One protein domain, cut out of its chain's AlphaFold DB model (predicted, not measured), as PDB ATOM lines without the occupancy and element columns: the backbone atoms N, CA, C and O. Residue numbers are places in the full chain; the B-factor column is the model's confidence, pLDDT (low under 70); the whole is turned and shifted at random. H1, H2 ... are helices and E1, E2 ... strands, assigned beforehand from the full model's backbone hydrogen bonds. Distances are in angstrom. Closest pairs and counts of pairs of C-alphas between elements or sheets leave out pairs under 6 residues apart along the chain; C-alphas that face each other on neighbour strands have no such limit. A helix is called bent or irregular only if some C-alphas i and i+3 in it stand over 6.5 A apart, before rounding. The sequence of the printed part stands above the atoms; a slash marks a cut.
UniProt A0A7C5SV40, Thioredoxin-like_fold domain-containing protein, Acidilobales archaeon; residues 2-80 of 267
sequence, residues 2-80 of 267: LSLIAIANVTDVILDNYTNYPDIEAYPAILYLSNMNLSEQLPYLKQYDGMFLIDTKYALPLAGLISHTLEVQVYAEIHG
ATOM      1  N   LEU A   2      15.102  30.370  33.443       54.00
ATOM      2  CA  LEU A   2      14.982  30.860  34.831       54.00
ATOM      3  C   LEU A   2      14.281  29.899  35.816       54.00
ATOM      4  O   LEU A   2      14.406  30.061  37.023       54.00
ATOM      5  N   SER A   3      13.579  28.868  35.339       52.50
ATOM      6  CA  SER A   3      12.839  27.929  36.199       52.50
ATOM      7  C   SER A   3      13.719  27.021  37.072       52.50
ATOM      8  O   SER A   3      13.236  26.524  38.081       52.50
ATOM      9  N   LEU A   4      15.000  26.818  36.732       48.69
ATOM     10  CA  LEU A   4      15.957  26.117  37.609       48.69
ATOM     11  C   LEU A   4      16.555  27.053  38.670       48.69
ATOM     12  O   LEU A   4      16.867  26.619  39.773       48.69
ATOM     13  N   ILE A   5      16.642  28.348  38.360       55.09
ATOM     14  CA  ILE A   5      17.041  29.398  39.306       55.09
ATOM     15  C   ILE A   5      15.899  29.696  40.284       55.09
ATOM     16  O   ILE A   5      16.151  30.092  41.413       55.09
ATOM     17  N   ALA A   6      14.653  29.377  39.920       51.59
ATOM     18  CA  ALA A   6      13.500  29.413  40.822       51.59
ATOM     19  C   ALA A   6      13.588  28.422  42.006       51.59
ATOM     20  O   ALA A   6      12.736  28.459  42.889       51.59
ATOM     21  N   ILE A   7      14.601  27.544  42.039       56.62
ATOM     22  CA  ILE A   7      14.911  26.680  43.193       56.62
ATOM     23  C   ILE A   7      15.975  27.334  44.104       56.62
ATOM     24  O   ILE A   7      16.175  26.907  45.239       56.62
ATOM     25  N   ALA A   8      16.655  28.389  43.641       66.50
ATOM     26  CA  ALA A   8      17.594  29.155  44.450       66.50
ATOM     27  C   ALA A   8      16.848  30.112  45.393       66.50
ATOM     28  O   ALA A   8      15.851  30.733  45.023       66.50
ATOM     29  N   ASN A   9      17.361  30.266  46.614       76.25
ATOM     30  CA  ASN A   9      16.875  31.268  47.559       76.25
ATOM     31  C   ASN A   9      17.397  32.653  47.142       76.25
ATOM     32  O   ASN A   9      18.427  33.101  47.643       76.25
ATOM     33  N   VAL A  10      16.731  33.293  46.177       80.38
ATOM     34  CA  VAL A  10      17.063  34.656  45.738       80.38
ATOM     35  C   VAL A  10      16.747  35.620  46.878       80.38
ATOM     36  O   VAL A  10      15.585  35.828  47.219       80.38
ATOM     37  N   THR A  11      17.788  36.182  47.489       84.62
ATOM     38  CA  THR A  11      17.650  37.085  48.640       84.62
ATOM     39  C   THR A  11      17.503  38.548  48.246       84.62
ATOM     40  O   THR A  11      16.935  39.311  49.018       84.62
ATOM     41  N   ASP A  12      18.026  38.939  47.081       85.69
ATOM     42  CA  ASP A  12      18.025  40.321  46.595       85.69
ATOM     43  C   ASP A  12      18.065  40.358  45.055       85.69
ATOM     44  O   ASP A  12      18.550  39.414  44.422       85.69
ATOM     45  N   VAL A  13      17.540  41.432  44.459       86.44
ATOM     46  CA  VAL A  13      17.582  41.715  43.018       86.44
ATOM     47  C   VAL A  13      17.877  43.201  42.841       86.44
ATOM     48  O   VAL A  13      17.053  44.049  43.182       86.44
ATOM     49  N   ILE A  14      19.035  43.503  42.258       89.56
ATOM     50  CA  ILE A  14      19.521  44.869  42.059       89.56
ATOM     51  C   ILE A  14      19.542  45.164  40.561       89.56
ATOM     52  O   ILE A  14      20.105  44.398  39.779       89.56
ATOM     53  N   LEU A  15      18.931  46.280  40.164       89.88
ATOM     54  CA  LEU A  15      19.164  46.868  38.849       89.88
ATOM     55  C   LEU A  15      20.409  47.741  38.946       89.88
ATOM     56  O   LEU A  15      20.444  48.663  39.761       89.88
ATOM     57  N   ASP A  16      21.405  47.450  38.119       90.19
ATOM     58  CA  ASP A  16      22.659  48.193  38.101       90.19
ATOM     59  C   ASP A  16      22.939  48.790  36.716       90.19
ATOM     60  O   ASP A  16      22.298  48.446  35.719       90.19
ATOM     61  N   ASN A  17      23.873  49.735  36.664       87.62
ATOM     62  CA  ASN A  17      24.249  50.424  35.444       87.62
ATOM     63  C   ASN A  17      25.270  49.604  34.647       87.62
ATOM     64  O   ASN A  17      26.308  49.200  35.170       87.62
ATOM     65  N   TYR A  18      25.006  49.428  33.351       84.94
ATOM     66  CA  TYR A  18      25.888  48.721  32.423       84.94
ATOM     67  C   TYR A  18      27.312  49.301  32.383       84.94
ATOM     68  O   TYR A  18      28.266  48.573  32.127       84.94
ATOM     69  N   THR A  19      27.490  50.588  32.707       87.62
ATOM     70  CA  THR A  19      28.817  51.224  32.780       87.62
ATOM     71  C   THR A  19      29.747  50.590  33.814       87.62
ATOM     72  O   THR A  19      30.958  50.764  33.717       87.62
ATOM     73  N   ASN A  20      29.201  49.870  34.799       91.12
ATOM     74  CA  ASN A  20      29.986  49.130  35.786       91.12
ATOM     75  C   ASN A  20      30.556  47.818  35.217       91.12
ATOM     76  O   ASN A  20      31.435  47.225  35.834       91.12
ATOM     77  N   TYR A  21      30.083  47.386  34.043       91.38
ATOM     78  CA  TYR A  21      30.412  46.105  33.416       91.38
ATOM     79  C   TYR A  21      30.848  46.282  31.952       91.38
ATOM     80  O   TYR A  21      30.237  45.712  31.048       91.38
ATOM     81  N   PRO A  22      31.910  47.066  31.685       86.69
ATOM     82  CA  PRO A  22      32.289  47.465  30.326       86.69
ATOM     83  C   PRO A  22      32.662  46.293  29.405       86.69
ATOM     84  O   PRO A  22      32.603  46.442  28.190       86.69
ATOM     85  N   ASP A  23      33.018  45.138  29.972       90.50
ATOM     86  CA  ASP A  23      33.425  43.942  29.224       90.50
ATOM     87  C   ASP A  23      32.243  43.043  28.813       90.50
ATOM     88  O   ASP A  23      32.439  42.015  28.164       90.50
ATOM     89  N   ILE A  24      31.008  43.371  29.215       92.75
ATOM     90  CA  ILE A  24      29.822  42.619  28.795       92.75
ATOM     91  C   ILE A  24      29.374  43.108  27.416       92.75
ATOM     92  O   ILE A  24      28.951  44.248  27.241       92.75
ATOM     93  N   GLU A  25      29.419  42.198  26.446       91.88
ATOM     94  CA  GLU A  25      29.175  42.491  25.029       91.88
ATOM     95  C   GLU A  25      27.688  42.546  24.640       91.88
ATOM     96  O   GLU A  25      27.366  42.991  23.541       91.88
ATOM     97  N   ALA A  26      26.765  42.084  25.495       93.81
ATOM     98  CA  ALA A  26      25.335  42.130  25.190       93.81
ATOM     99  C   ALA A  26      24.442  42.292  26.426       93.81
ATOM    100  O   ALA A  26      24.683  41.689  27.474       93.81
ATOM    101  N   TYR A  27      23.356  43.044  26.253       93.50
ATOM    102  CA  TYR A  27      22.352  43.362  27.261       93.50
ATOM    103  C   TYR A  27      20.938  43.038  26.748       93.50
ATOM    104  O   TYR A  27      20.710  43.084  25.540       93.50
ATOM    105  N   PRO A  28      19.963  42.732  27.624       92.50
ATOM    106  CA  PRO A  28      20.061  42.679  29.082       92.50
ATOM    107  C   PRO A  28      20.965  41.540  29.564       92.50
ATOM    108  O   PRO A  28      20.877  40.407  29.090       92.50
ATOM    109  N   ALA A  29      21.822  41.858  30.532       92.69
ATOM    110  CA  ALA A  29      22.725  40.916  31.175       92.69
ATOM    111  C   ALA A  29      22.212  40.588  32.578       92.69
ATOM    112  O   ALA A  29      21.682  41.453  33.274       92.69
ATOM    113  N   ILE A  30      22.364  39.333  32.996       91.75
ATOM    114  CA  ILE A  30      21.986  38.891  34.340       91.75
ATOM    115  C   ILE A  30      23.213  38.275  34.998       91.75
ATOM    116  O   ILE A  30      23.760  37.283  34.508       91.75
ATOM    117  N   LEU A  31      23.611  38.875  36.114       91.75
ATOM    118  CA  LEU A  31      24.703  38.432  36.965       91.75
ATOM    119  C   LEU A  31      24.137  37.776  38.226       91.75
ATOM    120  O   LEU A  31      23.169  38.256  38.813       91.75
ATOM    121  N   TYR A  32      24.765  36.687  38.654       89.12
ATOM    122  CA  TYR A  32      24.478  36.014  39.914       89.12
ATOM    123  C   TYR A  32      25.691  36.082  40.825       89.12
ATOM    124  O   TYR A  32      26.788  35.672  40.448       89.12
ATOM    125  N   LEU A  33      25.465  36.512  42.061       89.38
ATOM    126  CA  LEU A  33      26.411  36.334  43.149       89.38
ATOM    127  C   LEU A  33      26.001  35.095  43.948       89.38
ATOM    128  O   LEU A  33      24.850  34.967  44.365       89.38
ATOM    129  N   SER A  34      26.927  34.161  44.143       84.75
ATOM    130  CA  SER A  34      26.655  32.916  44.859       84.75
ATOM    131  C   SER A  34      27.901  32.416  45.572       84.75
ATOM    132  O   SER A  34      29.003  32.484  45.035       84.75
ATOM    133  N   ASN A  35      27.709  31.837  46.758       83.50
ATOM    134  CA  ASN A  35      28.763  31.123  47.485       83.50
ATOM    135  C   ASN A  35      29.035  29.723  46.901       83.50
ATOM    136  O   ASN A  35      29.958  29.037  47.336       83.50
ATOM    137  N   MET A  36      28.210  29.269  45.951       81.19
ATOM    138  CA  MET A  36      28.374  28.009  45.228       81.19
ATOM    139  C   MET A  36      28.863  28.273  43.804       81.19
ATOM    140  O   MET A  36      28.429  29.235  43.170       81.19
ATOM    141  N   ASN A  37      29.699  27.378  43.269       79.00
ATOM    142  CA  ASN A  37      30.137  27.450  41.876       79.00
ATOM    143  C   ASN A  37      29.000  27.044  40.920       79.00
ATOM    144  O   ASN A  37      28.824  25.865  40.613       79.00
ATOM    145  N   LEU A  38      28.195  28.012  40.473       77.88
ATOM    146  CA  LEU A  38      27.000  27.732  39.667       77.88
ATOM    147  C   LEU A  38      27.328  27.267  38.240       77.88
ATOM    148  O   LEU A  38      26.539  26.531  37.648       77.88
ATOM    149  N   SER A  39      28.489  27.643  37.691       77.12
ATOM    150  CA  SER A  39      28.867  27.298  36.311       77.12
ATOM    151  C   SER A  39      29.127  25.804  36.094       77.12
ATOM    152  O   SER A  39      29.048  25.331  34.967       77.12
ATOM    153  N   GLU A  40      29.409  25.035  37.152       78.94
ATOM    154  CA  GLU A  40      29.543  23.571  37.052       78.94
ATOM    155  C   GLU A  40      28.194  22.867  36.865       78.94
ATOM    156  O   GLU A  40      28.126  21.775  36.306       78.94
ATOM    157  N   GLN A  41      27.111  23.488  37.336       77.06
ATOM    158  CA  GLN A  41      25.772  22.897  37.335       77.06
ATOM    159  C   GLN A  41      24.910  23.439  36.194       77.06
ATOM    160  O   GLN A  41      24.007  22.755  35.713       77.06
ATOM    161  N   LEU A  42      25.180  24.675  35.766       82.62
ATOM    162  CA  LEU A  42      24.373  25.404  34.799       82.62
ATOM    163  C   LEU A  42      25.243  25.807  33.597       82.62
ATOM    164  O   LEU A  42      25.972  26.794  33.676       82.62
ATOM    165  N   PRO A  43      25.136  25.107  32.450       82.50
ATOM    166  CA  PRO A  43      26.021  25.316  31.295       82.50
ATOM    167  C   PRO A  43      25.817  26.662  30.579       82.50
ATOM    168  O   PRO A  43      26.538  26.985  29.640       82.50
ATOM    169  N   TYR A  44      24.805  27.434  30.977       84.44
ATOM    170  CA  TYR A  44      24.538  28.779  30.473       84.44
ATOM    171  C   TYR A  44      25.126  29.882  31.363       84.44
ATOM    172  O   TYR A  44      24.971  31.050  31.020       84.44
ATOM    173  N   LEU A  45      25.767  29.538  32.485       88.94
ATOM    174  CA  LEU A  45      26.475  30.485  33.342       88.94
ATOM    175  C   LEU A  45      27.982  30.402  33.102       88.94
ATOM    176  O   LEU A  45      28.566  29.320  33.090       88.94
ATOM    177  N   LYS A  46      28.615  31.565  32.968       89.50
ATOM    178  CA  LYS A  46      30.065  31.734  32.860       89.50
ATOM    179  C   LYS A  46      30.565  32.513  34.071       89.50
ATOM    180  O   LYS A  46      29.864  33.395  34.555       89.50
ATOM    181  N   GLN A  47      31.757  32.199  34.571       90.50
ATOM    182  CA  GLN A  47      32.386  33.040  35.593       90.50
ATOM    183  C   GLN A  47      32.689  34.424  35.013       90.50
ATOM    184  O   GLN A  47      33.157  34.531  33.881       90.50
ATOM    185  N   TYR A  48      32.417  35.464  35.794       91.94
ATOM    186  CA  TYR A  48      32.629  36.859  35.425       91.94
ATOM    187  C   TYR A  48      32.934  37.667  36.687       91.94
ATOM    188  O   TYR A  48      32.053  37.827  37.521       91.94
ATOM    189  N   ASP A  49      34.180  38.115  36.849       90.31
ATOM    190  CA  ASP A  49      34.645  38.958  37.967       90.31
ATOM    191  C   ASP A  49      34.105  38.561  39.361       90.31
ATOM    192  O   ASP A  49      33.449  39.325  40.065       90.31
ATOM    193  N   GLY A  50      34.301  37.294  39.747       89.19
ATOM    194  CA  GLY A  50      33.812  36.766  41.032       89.19
ATOM    195  C   GLY A  50      32.297  36.512  41.109       89.19
ATOM    196  O   GLY A  50      31.808  36.035  42.132       89.19
ATOM    197  N   MET A  51      31.562  36.773  40.031       91.81
ATOM    198  CA  MET A  51      30.140  36.483  39.833       91.81
ATOM    199  C   MET A  51      29.936  35.447  38.713       91.81
ATOM    200  O   MET A  51      30.886  34.905  38.140       91.81
ATOM    201  N   PHE A  52      28.673  35.166  38.391       91.69
ATOM    202  CA  PHE A  52      28.268  34.296  37.292       91.69
ATOM    203  C   PHE A  52      27.357  35.042  36.318       91.69
ATOM    204  O   PHE A  52      26.247  35.426  36.673       91.69
ATOM    205  N   LEU A  53      27.803  35.205  35.080       92.88
ATOM    206  CA  LEU A  53      27.066  35.845  33.999       92.88
ATOM    207  C   LEU A  53      26.273  34.803  33.206       92.88
ATOM    208  O   LEU A  53      26.833  33.782  32.799       92.88
ATOM    209  N   ILE A  54      24.988  35.062  32.942       91.31
ATOM    210  CA  ILE A  54      24.281  34.341  31.876       91.31
ATOM    211  C   ILE A  54      24.968  34.656  30.551       91.31
ATOM    212  O   ILE A  54      25.087  35.820  30.185       91.31
ATOM    213  N   ASP A  55      25.384  33.608  29.837       90.44
ATOM    214  CA  ASP A  55      26.040  33.697  28.532       90.44
ATOM    215  C   ASP A  55      25.332  34.724  27.631       90.44
ATOM    216  O   ASP A  55      24.122  34.635  27.411       90.44
ATOM    217  N   THR A  56      26.086  35.700  27.125       91.25
ATOM    218  CA  THR A  56      25.573  36.880  26.409       91.25
ATOM    219  C   THR A  56      24.758  36.521  25.173       91.25
ATOM    220  O   THR A  56      23.856  37.264  24.795       91.25
ATOM    221  N   LYS A  57      24.952  35.323  24.607       88.88
ATOM    222  CA  LYS A  57      24.089  34.783  23.544       88.88
ATOM    223  C   LYS A  57      22.605  34.719  23.931       88.88
ATOM    224  O   LYS A  57      21.750  34.656  23.055       88.88
ATOM    225  N   TYR A  58      22.268  34.694  25.221       90.44
ATOM    226  CA  TYR A  58      20.882  34.685  25.692       90.44
ATOM    227  C   TYR A  58      20.282  36.086  25.862       90.44
ATOM    228  O   TYR A  58      19.105  36.167  26.206       90.44
ATOM    229  N   ALA A  59      21.024  37.169  25.605       92.44
ATOM    230  CA  ALA A  59      20.524  38.539  25.740       92.44
ATOM    231  C   ALA A  59      19.230  38.769  24.942       92.44
ATOM    232  O   ALA A  59      18.264  39.310  25.478       92.44
ATOM    233  N   LEU A  60      19.156  38.270  23.702       91.94
ATOM    234  CA  LEU A  60      17.962  38.395  22.863       91.94
ATOM    235  C   LEU A  60      16.744  37.620  23.410       91.94
ATOM    236  O   LEU A  60      15.717  38.248  23.680       91.94
ATOM    237  N   PRO A  61      16.843  36.308  23.710       90.00
ATOM    238  CA  PRO A  61      15.783  35.592  24.425       90.00
ATOM    239  C   PRO A  61      15.361  36.242  25.753       90.00
ATOM    240  O   PRO A  61      14.183  36.206  26.112       90.00
ATOM    241  N   LEU A  62      16.307  36.828  26.497       90.69
ATOM    242  CA  LEU A  62      16.023  37.537  27.746       90.69
ATOM    243  C   LEU A  62      15.238  38.827  27.496       90.69
ATOM    244  O   LEU A  62      14.251  39.060  28.190       90.69
ATOM    245  N   ALA A  63      15.618  39.629  26.499       91.62
ATOM    246  CA  ALA A  63      14.882  40.831  26.113       91.62
ATOM    247  C   ALA A  63      13.430  40.501  25.737       91.62
ATOM    248  O   ALA A  63      12.508  41.151  26.231       91.62
ATOM    249  N   GLY A  64      13.207  39.441  24.951       88.88
ATOM    250  CA  GLY A  64      11.860  38.973  24.607       88.88
ATOM    251  C   GLY A  64      11.047  38.541  25.834       88.88
ATOM    252  O   GLY A  64       9.886  38.925  25.985       88.88
ATOM    253  N   LEU A  65      11.666  37.800  26.759       88.50
ATOM    254  CA  LEU A  65      11.013  37.371  27.998       88.50
ATOM    255  C   LEU A  65      10.644  38.555  28.903       88.50
ATOM    256  O   LEU A  65       9.533  38.596  29.434       88.50
ATOM    257  N   ILE A  66      11.563  39.506  29.085       89.06
ATOM    258  CA  ILE A  66      11.327  40.715  29.882       89.06
ATOM    259  C   ILE A  66      10.220  41.542  29.235       89.06
ATOM    260  O   ILE A  66       9.302  41.960  29.937       89.06
ATOM    261  N   SER A  67      10.256  41.697  27.908       89.62
ATOM    262  CA  SER A  67       9.237  42.445  27.171       89.62
ATOM    263  C   SER A  67       7.840  41.881  27.407       89.62
ATOM    264  O   SER A  67       6.922  42.604  27.781       89.62
ATOM    265  N   HIS A  68       7.692  40.561  27.261       89.06
ATOM    266  CA  HIS A  68       6.428  39.874  27.506       89.06
ATOM    267  C   HIS A  68       5.975  39.994  28.967       89.06
ATOM    268  O   HIS A  68       4.793  40.157  29.241       89.06
ATOM    269  N   THR A  69       6.905  39.885  29.918       89.00
ATOM    270  CA  THR A  69       6.582  39.891  31.354       89.00
ATOM    271  C   THR A  69       6.161  41.273  31.849       89.00
ATOM    272  O   THR A  69       5.295  41.375  32.713       89.00
ATOM    273  N   LEU A  70       6.791  42.326  31.328       88.38
ATOM    274  CA  LEU A  70       6.563  43.705  31.753       88.38
ATOM    275  C   LEU A  70       5.570  44.460  30.861       88.38
ATOM    276  O   LEU A  70       5.252  45.603  31.173       88.38
ATOM    277  N   GLU A  71       5.110  43.854  29.765       90.56
ATOM    278  CA  GLU A  71       4.266  44.499  28.746       90.56
ATOM    279  C   GLU A  71       4.887  45.795  28.181       90.56
ATOM    280  O   GLU A  71       4.191  46.746  27.826       90.56
ATOM    281  N   VAL A  72       6.219  45.835  28.078       88.00
ATOM    282  CA  VAL A  72       6.978  46.946  27.479       88.00
ATOM    283  C   VAL A  72       7.928  46.416  26.417       88.00
ATOM    284  O   VAL A  72       8.379  45.280  26.495       88.00
ATOM    285  N   GLN A  73       8.270  47.232  25.427       85.06
ATOM    286  CA  GLN A  73       9.259  46.838  24.431       85.06
ATOM    287  C   GLN A  73      10.671  46.953  25.019       85.06
ATOM    288  O   GLN A  73      11.116  48.048  25.362       85.06
ATOM    289  N   VAL A  74      11.384  45.831  25.101       89.38
ATOM    290  CA  VAL A  74      12.808  45.770  25.448       89.38
ATOM    291  C   VAL A  74      13.574  45.236  24.249       89.38
ATOM    292  O   VAL A  74      13.202  44.225  23.655       89.38
ATOM    293  N   TYR A  75      14.652  45.922  23.889       92.06
ATOM    294  CA  TYR A  75      15.560  45.494  22.832       92.06
ATOM    295  C   TYR A  75      16.795  44.848  23.441       92.06
ATOM    296  O   TYR A  75      17.235  45.241  24.524       92.06
ATOM    297  N   ALA A  76      17.361  43.876  22.731       94.75
ATOM    298  CA  ALA A  76      18.709  43.437  23.042       94.75
ATOM    299  C   ALA A  76      19.704  44.439  22.461       94.75
ATOM    300  O   ALA A  76      19.595  44.831  21.299       94.75
ATOM    301  N   GLU A  77      20.661  44.844  23.277       94.56
ATOM    302  CA  GLU A  77      21.744  45.737  22.899       94.56
ATOM    303  C   GLU A  77      23.029  44.924  22.803       94.56
ATOM    304  O   GLU A  77      23.326  44.137  23.696       94.56
ATOM    305  N   ILE A  78      23.782  45.097  21.726       94.94
ATOM    306  CA  ILE A  78      25.067  44.435  21.497       94.94
ATOM    307  C   ILE A  78      26.161  45.482  21.321       94.94
ATOM    308  O   ILE A  78      25.908  46.555  20.779       94.94
ATOM    309  N   HIS A  79      27.366  45.172  21.782       93.31
ATOM    310  CA  HIS A  79      28.557  46.020  21.731       93.31
ATOM    311  C   HIS A  79      29.691  45.279  21.026       93.31
ATOM    312  O   HIS A  79      29.706  44.051  20.979       93.31
ATOM    313  N   GLY A  80      30.663  46.025  20.504       91.19
ATOM    314  CA  GLY A  80      31.876  45.461  19.910       91.19
ATOM    315  C   GLY A  80      31.887  45.555  18.389       91.19
ATOM    316  O   GLY A  80      31.710  46.636  17.833       91.19
TER     317      GLY A  80
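This is residues 2 to 80 of the 267 residues of the protein "Thioredoxin-like_fold domain-containing protein" of Acidilobales archaeon (UniProt A0A7C5SV40). Little regular structure: the small hairpin E1-E2 is at one side, helix H1 and the strand E3 that folds back beside it are at the other, and the long winding stretch of residues 2 to 44 has short pairings with E2 and E3. The printed part has 79 residues, 27 in named elements, in the order E1, E2, H1, E3; the class is mixed, the sheet E1 - E2 antiparallel. It is compact, with a radius of gyration of the C-alphas of 12.7 A and spans of 33 by 28 by 22 A.

E1, residues 45 to 48, and E2, residues 51 to 54, form an antiparallel hairpin at 137 degrees; N 46 and O 53 are 2.8 A apart, within hydrogen-bond range. Residues 31 to 32 pair antiparallel with 52 to 53 of E2. H1, residues 56 to 70, is apart from E1. It is irregular, with C-alphas 57 and 60 7.1 A apart; 9 of 11 O i to N i+4 pairs are within range. The closest C-alphas of H1 and E3, residues 76 to 79, are those of Leu 60 and Ala 76, 5.1 A apart. E3 pairs with no named strand; residues 26 to 27 pair antiparallel with its 77 to 78.

E1 begins at C-alpha 45 (26.475, 30.485, 33.342); H1 spans 20.9 A; E3 ends at C-alpha 79 (28.557, 46.020, 21.731).

C-alphas of Asn 9 and Gly 80 are farthest apart, 34.5 A. The printed part has no cut, and the three links between named elements are tight. Residues 2 to 8 have pLDDT under 70.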